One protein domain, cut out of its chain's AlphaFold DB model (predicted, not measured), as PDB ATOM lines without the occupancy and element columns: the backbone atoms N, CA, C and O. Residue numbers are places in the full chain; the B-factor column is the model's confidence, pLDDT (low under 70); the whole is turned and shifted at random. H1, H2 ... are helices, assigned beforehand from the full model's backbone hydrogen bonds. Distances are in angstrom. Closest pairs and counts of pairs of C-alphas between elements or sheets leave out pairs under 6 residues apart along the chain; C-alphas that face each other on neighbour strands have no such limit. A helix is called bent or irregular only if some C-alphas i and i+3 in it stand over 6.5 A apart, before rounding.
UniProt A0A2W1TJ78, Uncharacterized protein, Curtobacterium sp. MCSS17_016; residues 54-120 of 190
ATOM      1  N   GLN A  54     244.029 209.805 206.146       92.50
ATOM      2  CA  GLN A  54     244.262 210.840 205.129       92.50
ATOM      3  C   GLN A  54     245.695 211.405 205.150       92.50
ATOM      4  O   GLN A  54     246.198 211.845 204.118       92.50
ATOM      5  N   VAL A  55     246.373 211.362 206.306       92.88
ATOM      6  CA  VAL A  55     247.774 211.793 206.454       92.88
ATOM      7  C   VAL A  55     248.765 210.629 206.541       92.88
ATOM      8  O   VAL A  55     249.971 210.859 206.440       92.88
ATOM      9  N   ARG A  56     248.305 209.375 206.673       91.94
ATOM     10  CA  ARG A  56     249.178 208.186 206.763       91.94
ATOM     11  C   ARG A  56     250.226 208.094 205.638       91.94
ATOM     12  O   ARG A  56     251.380 207.819 205.971       91.94
ATOM     13  N   PRO A  57     249.916 208.376 204.354       92.88
ATOM     14  CA  PRO A  57     250.920 208.354 203.283       92.88
ATOM     15  C   PRO A  57     252.062 209.368 203.461       92.88
ATOM     16  O   PRO A  57     253.147 209.164 202.925       92.88
ATOM     17  N   LEU A  58     251.837 210.447 204.217       93.19
ATOM     18  CA  LEU A  58     252.783 211.554 204.406       93.19
ATOM     19  C   LEU A  58     253.744 211.332 205.587       93.19
ATOM     20  O   LEU A  58     254.672 212.115 205.795       93.19
ATOM     21  N   PHE A  59     253.528 210.274 206.374       92.56
ATOM     22  CA  PHE A  59     254.216 210.070 207.647       92.56
ATOM     23  C   PHE A  59     255.728 209.872 207.510       92.56
ATOM     24  O   PHE A  59     256.486 210.417 208.306       92.56
ATOM     25  N   ALA A  60     256.179 209.162 206.471       91.94
ATOM     26  CA  ALA A  60     257.603 208.912 206.245       91.94
ATOM     27  C   ALA A  60     258.398 210.205 205.968       91.94
ATOM     28  O   ALA A  60     259.510 210.371 206.471       91.94
ATOM     29  N   ASP A  61     257.821 211.148 205.213       93.25
ATOM     30  CA  ASP A  61     258.429 212.466 204.998       93.25
ATOM     31  C   ASP A  61     258.421 213.303 206.279       93.25
ATOM     32  O   ASP A  61     259.416 213.955 206.597       93.25
ATOM     33  N   TYR A  62     257.324 213.254 207.039       94.69
ATOM     34  CA  TYR A  62     257.213 213.928 208.329       94.69
ATOM     35  C   TYR A  62     258.259 213.437 209.346       94.69
ATOM     36  O   TYR A  62     258.935 214.268 209.957       94.69
ATOM     37  N   GLU A  63     258.445 212.120 209.505       93.31
ATOM     38  CA  GLU A  63     259.459 211.564 210.411       93.31
ATOM     39  C   GLU A  63     260.874 211.973 209.983       93.31
ATOM     40  O   GLU A  63     261.609 212.526 210.799       93.31
ATOM     41  N   ARG A  64     261.218 211.841 208.692       94.94
ATOM     42  CA  ARG A  64     262.509 212.301 208.147       94.94
ATOM     43  C   ARG A  64     262.776 213.778 208.461       94.94
ATOM     44  O   ARG A  64     263.842 214.128 208.958       94.94
ATOM     45  N   ILE A  65     261.803 214.652 208.202       94.50
ATOM     46  CA  ILE A  65     261.912 216.101 208.446       94.50
ATOM     47  C   ILE A  65     262.052 216.414 209.941       94.50
ATOM     48  O   ILE A  65     262.767 217.350 210.319       94.50
ATOM     49  N   ARG A  66     261.377 215.643 210.801       93.69
ATOM     50  CA  ARG A  66     261.480 215.759 212.257       93.69
ATOM     51  C   ARG A  66     262.857 215.320 212.757       93.69
ATOM     52  O   ARG A  66     263.403 215.967 213.653       93.69
ATOM     53  N   ASP A  67     263.420 214.259 212.200       93.00
ATOM     54  CA  ASP A  67     264.745 213.774 212.581       93.00
ATOM     55  C   ASP A  67     265.829 214.768 212.137       93.00
ATOM     56  O   ASP A  67     266.627 215.183 212.975       93.00
ATOM     57  N   GLU A  68     265.746 215.321 210.918       94.25
ATOM     58  CA  GLU A  68     266.581 216.454 210.464       94.25
ATOM     59  C   GLU A  68     266.525 217.659 211.431       94.25
ATOM     60  O   GLU A  68     267.541 218.302 211.707       94.25
ATOM     61  N   LEU A  69     265.338 218.000 211.954       92.44
ATOM     62  CA  LEU A  69     265.181 219.066 212.957       92.44
ATOM     63  C   LEU A  69     265.844 218.700 214.290       92.44
ATOM     64  O   LEU A  69     266.510 219.542 214.893       92.44
ATOM     65  N   THR A  70     265.669 217.453 214.727       91.12
ATOM     66  CA  THR A  70     266.178 216.941 216.004       91.12
ATOM     67  C   THR A  70     267.709 216.877 215.997       91.12
ATOM     68  O   THR A  70     268.342 217.356 216.937       91.12
ATOM     69  N   GLU A  71     268.314 216.376 214.917       92.69
ATOM     70  CA  GLU A  71     269.767 216.366 214.698       92.69
ATOM     71  C   GLU A  71     270.352 217.785 214.641       92.69
ATOM     72  O   GLU A  71     271.427 218.041 215.185       92.69
ATOM     73  N   ALA A  72     269.614 218.741 214.068       92.81
ATOM     74  CA  ALA A  72     269.971 220.160 214.078       92.81
ATOM     75  C   ALA A  72     269.757 220.858 215.442       92.81
ATOM     76  O   ALA A  72     269.915 222.079 215.533       92.81
ATOM     77  N   GLY A  73     269.365 220.126 216.494       90.25
ATOM     78  CA  GLY A  73     269.102 220.665 217.832       90.25
ATOM     79  C   GLY A  73     267.870 221.572 217.920       90.25
ATOM     80  O   GLY A  73     267.736 222.337 218.876       90.25
ATOM     81  N   LYS A  74     266.976 221.528 216.926       87.31
ATOM     82  CA  LYS A  74     265.750 222.334 216.873       87.31
ATOM     83  C   LYS A  74     264.579 221.562 217.463       87.31
ATOM     84  O   LYS A  74     264.392 220.379 217.191       87.31
ATOM     85  N   TYR A  75     263.738 222.259 218.223       82.88
ATOM     86  CA  TYR A  75     262.478 221.688 218.687       82.88
ATOM     87  C   TYR A  75     261.434 221.704 217.549       82.88
ATOM     88  O   TYR A  75     261.239 222.761 216.940       82.88
ATOM     89  N   PRO A  76     260.768 220.577 217.239       86.06
ATOM     90  CA  PRO A  76     259.895 220.451 216.071       86.06
ATOM     91  C   PRO A  76     258.487 221.028 216.314       86.06
ATOM     92  O   PRO A  76     257.519 220.290 216.480       86.06
ATOM     93  N   TYR A  77     258.362 222.358 216.325       84.00
ATOM     94  CA  TYR A  77     257.065 223.059 216.296       84.00
ATOM     95  C   TYR A  77     256.414 222.994 214.900       84.00
ATOM     96  O   TYR A  77     257.134 222.833 213.917       84.00
ATOM     97  N   ASN A  78     255.091 223.192 214.784       83.25
ATOM     98  CA  ASN A  78     254.346 223.135 213.506       83.25
ATOM     99  C   ASN A  78     255.005 223.956 212.386       83.25
ATOM    100  O   ASN A  78     255.312 223.415 211.325       83.25
ATOM    101  N   ASP A  79     255.338 225.220 212.663       87.75
ATOM    102  CA  ASP A  79     255.991 226.125 211.704       87.75
ATOM    103  C   ASP A  79     257.362 225.622 211.206       87.75
ATOM    104  O   ASP A  79     257.857 226.073 210.178       87.75
ATOM    105  N   SER A  80     257.986 224.656 211.894       89.44
ATOM    106  CA  SER A  80     259.248 224.027 211.462       89.44
ATOM    107  C   SER A  80     259.068 222.997 210.335       89.44
ATOM    108  O   SER A  80     260.070 222.543 209.763       89.44
ATOM    109  N   PHE A  81     257.818 222.625 210.028       91.38
ATOM    110  CA  PHE A  81     257.426 221.695 208.963       91.38
ATOM    111  C   PHE A  81     256.791 222.388 207.745       91.38
ATOM    112  O   PHE A  81     256.820 221.797 206.665       91.38
ATOM    113  N   LYS A  82     256.264 223.616 207.896       90.94
ATOM    114  CA  LYS A  82     255.615 224.382 206.815       90.94
ATOM    115  C   LYS A  82     256.486 224.454 205.557       90.94
ATOM    116  O   LYS A  82     257.675 224.775 205.630       90.94
ATOM    117  N   GLY A  83     255.903 224.121 204.409       90.44
ATOM    118  CA  GLY A  83     256.559 224.087 203.104       90.44
ATOM    119  C   GLY A  83     257.610 222.985 202.908       90.44
ATOM    120  O   GLY A  83     258.268 222.973 201.867       90.44
ATOM    121  N   ARG A  84     257.822 222.070 203.872       92.12
ATOM    122  CA  ARG A  84     258.885 221.040 203.794       92.12
ATOM    123  C   ARG A  84     258.396 219.653 203.389       92.12
ATOM    124  O   ARG A  84     259.194 218.887 202.853       92.12
ATOM    125  N   ILE A  85     257.125 219.323 203.626       89.88
ATOM    126  CA  ILE A  85     256.510 218.074 203.152       89.88
ATOM    127  C   ILE A  85     255.976 218.341 201.733       89.88
ATOM    128  O   ILE A  85     255.045 219.135 201.598       89.88
ATOM    129  N   PRO A  86     256.516 217.721 200.661       87.31
ATOM    130  CA  PRO A  86     256.237 218.159 199.286       87.31
ATOM    131  C   PRO A  86     254.754 218.155 198.884       87.31
ATOM    132  O   PRO A  86     254.318 219.045 198.161       87.31
ATOM    133  N   ALA A  87     253.968 217.191 199.377       83.25
ATOM    134  CA  ALA A  87     252.529 217.101 199.107       83.25
ATOM    135  C   ALA A  87     251.673 218.110 199.908       83.25
ATOM    136  O   ALA A  87     250.533 218.381 199.530       83.25
ATOM    137  N   LEU A  88     252.213 218.674 200.998       88.31
ATOM    138  CA  LEU A  88     251.560 219.720 201.796       88.31
ATOM    139  C   LEU A  88     251.965 221.127 201.352       88.31
ATOM    140  O   LEU A  88     251.134 222.025 201.381       88.31
ATOM    141  N   ALA A  89     253.188 221.308 200.847       85.44
ATOM    142  CA  ALA A  89     253.698 222.598 200.377       85.44
ATOM    143  C   ALA A  89     252.900 223.207 199.198       85.44
ATOM    144  O   ALA A  89     253.066 224.383 198.882       85.44
ATOM    145  N   ALA A  90     252.058 222.407 198.531       83.38
ATOM    146  CA  ALA A  90     251.131 222.842 197.482       83.38
ATOM    147  C   ALA A  90     249.680 223.049 197.977       83.38
ATOM    148  O   ALA A  90     248.833 223.498 197.204       83.38
ATOM    149  N   ALA A  91     249.375 222.699 199.230       87.12
ATOM    150  CA  ALA A  91     248.061 222.873 199.840       87.12
ATOM    151  C   ALA A  91     247.829 224.328 200.293       87.12
ATOM    152  O   ALA A  91     248.720 225.177 200.239       87.12
ATOM    153  N   SER A  92     246.615 224.637 200.759       88.19
ATOM    154  CA  SER A  92     246.387 225.877 201.508       88.19
ATOM    155  C   SER A  92     247.094 225.809 202.864       88.19
ATOM    156  O   SER A  92     247.191 224.735 203.457       88.19
ATOM    157  N   GLU A  93     247.524 226.957 203.399       87.94
ATOM    158  CA  GLU A  93     248.200 227.021 204.706       87.94
ATOM    159  C   GLU A  93     247.376 226.345 205.816       87.94
ATOM    160  O   GLU A  93     247.924 225.605 206.626       87.94
ATOM    161  N   SER A  94     246.047 226.505 205.804       89.12
ATOM    162  CA  SER A  94     245.160 225.848 206.768       89.12
ATOM    163  C   SER A  94     245.125 224.323 206.628       89.12
ATOM    164  O   SER A  94     245.012 223.632 207.635       89.12
ATOM    165  N   HIS A  95     245.215 223.776 205.411       91.38
ATOM    166  CA  HIS A  95     245.265 222.324 205.207       91.38
ATOM    167  C   HIS A  95     246.643 221.757 205.556       91.38
ATOM    168  O   HIS A  95     246.715 220.674 206.134       91.38
ATOM    169  N   GLU A  96     247.723 222.485 205.254       93.12
ATOM    170  CA  GLU A  96     249.078 222.121 205.678       93.12
ATOM    171  C   GLU A  96     249.191 222.103 207.213       93.12
ATOM    172  O   GLU A  96     249.613 221.091 207.772       93.12
ATOM    173  N   ASP A  97     248.740 223.156 207.907       91.12
ATOM    174  CA  ASP A  97     248.743 223.217 209.377       91.12
ATOM    175  C   ASP A  97     247.929 222.078 210.010       91.12
ATOM    176  O   ASP A  97     248.396 221.425 210.953       91.12
ATOM    177  N   THR A  98     246.738 221.790 209.474       92.19
ATOM    178  CA  THR A  98     245.905 220.675 209.943       92.19
ATOM    179  C   THR A  98     246.584 219.323 209.709       92.19
ATOM    180  O   THR A  98     246.626 218.501 210.626       92.19
ATOM    181  N   ALA A  99     247.179 219.093 208.536       92.75
ATOM    182  CA  ALA A  99     247.895 217.852 208.253       92.75
ATOM    183  C   ALA A  99     249.114 217.661 209.169       92.75
ATOM    184  O   ALA A  99     249.293 216.577 209.726       92.75
ATOM    185  N   ILE A 100     249.920 218.709 209.382       93.50
ATOM    186  CA  ILE A 100     251.066 218.690 210.306       93.50
ATOM    187  C   ILE A 100     250.602 218.349 211.730       93.50
ATOM    188  O   ILE A 100     251.218 217.512 212.393       93.50
ATOM    189  N   TYR A 101     249.492 218.933 212.191       90.19
ATOM    190  CA  TYR A 101     248.909 218.609 213.493       90.19
ATOM    191  C   TYR A 101     248.457 217.140 213.586       90.19
ATOM    192  O   TYR A 101     248.780 216.458 214.559       90.19
ATOM    193  N   MET A 102     247.772 216.608 212.569       91.75
ATOM    194  CA  MET A 102     247.336 215.202 212.546       91.75
ATOM    195  C   MET A 102     248.517 214.218 212.484       91.75
ATOM    196  O   MET A 102     248.491 213.176 213.141       91.75
ATOM    197  N   LEU A 103     249.594 214.563 211.772       93.38
ATOM    198  CA  LEU A 103     250.844 213.794 211.734       93.38
ATOM    199  C   LEU A 103     251.539 213.754 213.106       93.38
ATOM    200  O   LEU A 103     251.986 212.691 213.550       93.38
ATOM    201  N   GLN A 104     251.573 214.886 213.816       90.31
ATOM    202  CA  GLN A 104     252.059 214.949 215.198       90.31
ATOM    203  C   GLN A 104     251.208 214.100 216.146       90.31
ATOM    204  O   GLN A 104     251.774 213.378 216.973       90.31
ATOM    205  N   GLN A 105     249.874 214.143 216.021       88.06
ATOM    206  CA  GLN A 105     248.984 213.274 216.792       88.06
ATOM    207  C   GLN A 105     249.305 211.804 216.517       88.06
ATOM    208  O   GLN A 105     249.611 211.086 217.464       88.06
ATOM    209  N   MET A 106     249.343 211.373 215.250       89.12
ATOM    210  CA  MET A 106     249.646 209.986 214.869       89.12
ATOM    211  C   MET A 106     250.958 209.483 215.484       89.12
ATOM    212  O   MET A 106     250.951 208.476 216.187       89.12
ATOM    213  N   ARG A 107     252.055 210.244 215.335       89.44
ATOM    214  CA  ARG A 107     253.346 209.907 215.959       89.44
ATOM    215  C   ARG A 107     253.225 209.765 217.474       89.44
ATOM    216  O   ARG A 107     253.801 208.854 218.055       89.44
ATOM    217  N   SER A 108     252.503 210.676 218.123       87.12
ATOM    218  CA  SER A 108     252.350 210.666 219.581       87.12
ATOM    219  C   SER A 108     251.550 209.439 220.050       87.12
ATOM    220  O   SER A 108     251.930 208.798 221.031       87.12
ATOM    221  N   ARG A 109     250.516 209.033 219.291       86.31
ATOM    222  CA  ARG A 109     249.791 207.765 219.495       86.31
ATOM    223  C   ARG A 109     250.747 206.570 219.383       86.31
ATOM    224  O   ARG A 109     250.802 205.766 220.313       86.31
ATOM    225  N   ASP A 110     251.550 206.494 218.322       88.00
ATOM    226  CA  ASP A 110     252.505 205.396 218.098       88.00
ATOM    227  C   ASP A 110     253.594 205.322 219.184       88.00
ATOM    228  O   ASP A 110     253.934 204.236 219.661       88.00
ATOM    229  N   GLU A 111     254.117 206.463 219.643       88.50
ATOM    230  CA  GLU A 111     255.079 206.519 220.751       88.50
ATOM    231  C   GLU A 111     254.465 206.088 222.086       88.50
ATOM    232  O   GLU A 111     255.107 205.361 222.849       88.50
ATOM    233  N   MET A 112     253.219 206.482 222.365       90.25
ATOM    234  CA  MET A 112     252.494 206.039 223.557       90.25
ATOM    235  C   MET A 112     252.215 204.527 223.505       90.25
ATOM    236  O   MET A 112     252.415 203.839 224.507       90.25
ATOM    237  N   HIS A 113     251.818 203.991 222.345       89.69
ATOM    238  CA  HIS A 113     251.636 202.552 222.133       89.69
ATOM    239  C   HIS A 113     252.941 201.777 222.354       89.69
ATOM    240  O   HIS A 113     252.968 200.861 223.176       89.69
ATOM    241  N   ARG A 114     254.042 202.203 221.725       91.50
ATOM    242  CA  ARG A 114     255.372 201.598 221.896       91.50
ATOM    243  C   ARG A 114     255.853 201.652 223.351       91.50
ATOM    244  O   ARG A 114     256.403 200.675 223.851       91.50
ATOM    245  N   SER A 115     255.611 202.764 224.048       93.44
ATOM    246  CA  SER A 115     255.958 202.921 225.471       93.44
ATOM    247  C   SER A 115     255.137 201.987 226.366       93.44
ATOM    248  O   SER A 115     255.688 201.356 227.267       93.44
ATOM    249  N   ARG A 116     253.836 201.840 226.079       94.06
ATOM    250  CA  ARG A 116     252.936 200.897 226.758       94.06
ATOM    251  C   ARG A 116     253.388 199.451 226.560       94.06
ATOM    252  O   ARG A 116     253.481 198.709 227.530       94.06
ATOM    253  N   GLU A 117     253.680 199.058 225.324       94.62
ATOM    254  CA  GLU A 117     254.139 197.707 224.982       94.62
ATOM    255  C   GLU A 117     255.488 197.380 225.625       94.62
ATOM    256  O   GLU A 117     255.625 196.319 226.229       94.62
ATOM    257  N   ALA A 118     256.448 198.309 225.589       95.31
ATOM    258  CA  ALA A 118     257.734 198.149 226.265       95.31
ATOM    259  C   ALA A 118     257.572 197.994 227.788       95.31
ATOM    260  O   ALA A 118     258.199 197.124 228.384       95.31
ATOM    261  N   PHE A 119     256.692 198.781 228.419       96.06
ATOM    262  CA  PHE A 119     256.421 198.681 229.857       96.06
ATOM    263  C   PHE A 119     255.763 197.344 230.243       96.06
ATOM    264  O   PHE A 119     256.057 196.806 231.308       96.06
ATOM    265  N   ILE A 120     254.905 196.786 229.381       96.00
ATOM    266  CA  ILE A 120     254.316 195.448 229.569       96.00
ATOM    267  C   ILE A 120     255.369 194.351 229.371       96.00
ATOM    268  O   ILE A 120     255.455 193.426 230.177       96.00
TER     269      ILE A 120
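What this domain is: This is residues 54 to 120 of the 190 residues of an uncharacterized protein of Curtobacterium sp. MCSS17_016 (UniProt A0A2W1TJ78). A long helix, H2, makes the longest axis, and a shorter helix, H1, crosses it near its middle with its first part, almost at a right angle. A long loop, residues 72 to 92, folds back from the end of H1 to the beginning of H2, and residues 108 to 120 of H2 stick out free. The 67 printed residues, with two named helices in the order H1, H2 and no named strand, are all helix by class and only just compact, close to loose, with a radius of gyration of the C-alphas of 12.7 A and spans of 42 by 29 by 16 A.

How they stand to each other: H2, residues 93 to 120, and H1, residues 56 to 71, touch, and the closest C-alphas are those of Phe 59 and Leu 103, 6.5 A apart. H1 touches with residues 56 to 62 alone, H2 with residue 103 alone. Their lines are about perpendicular, at 80 degrees. Every O i to N i+4 pair is within hydrogen-bond range in H2, and 10 of 12 in H1.

Where its parts are: H2 is 40.7 A long, from C-alpha 93 at (248.200, 227.021, 204.706) to C-alpha 120 at (254.316, 195.448, 229.569). H1 is 23.5 A long, begins at C-alpha 56 (249.178, 208.186, 206.763), and is irregular, with C-alphas 57 and 60 7.3 A apart.

The domain as a whole: The C-alphas farthest apart are those of Ala 90 and Ile 120, 42.3 A. The printed part has no cut. The link from H1 to H2, 21 residues, is long. No printed residue is under 70 in pLDDT.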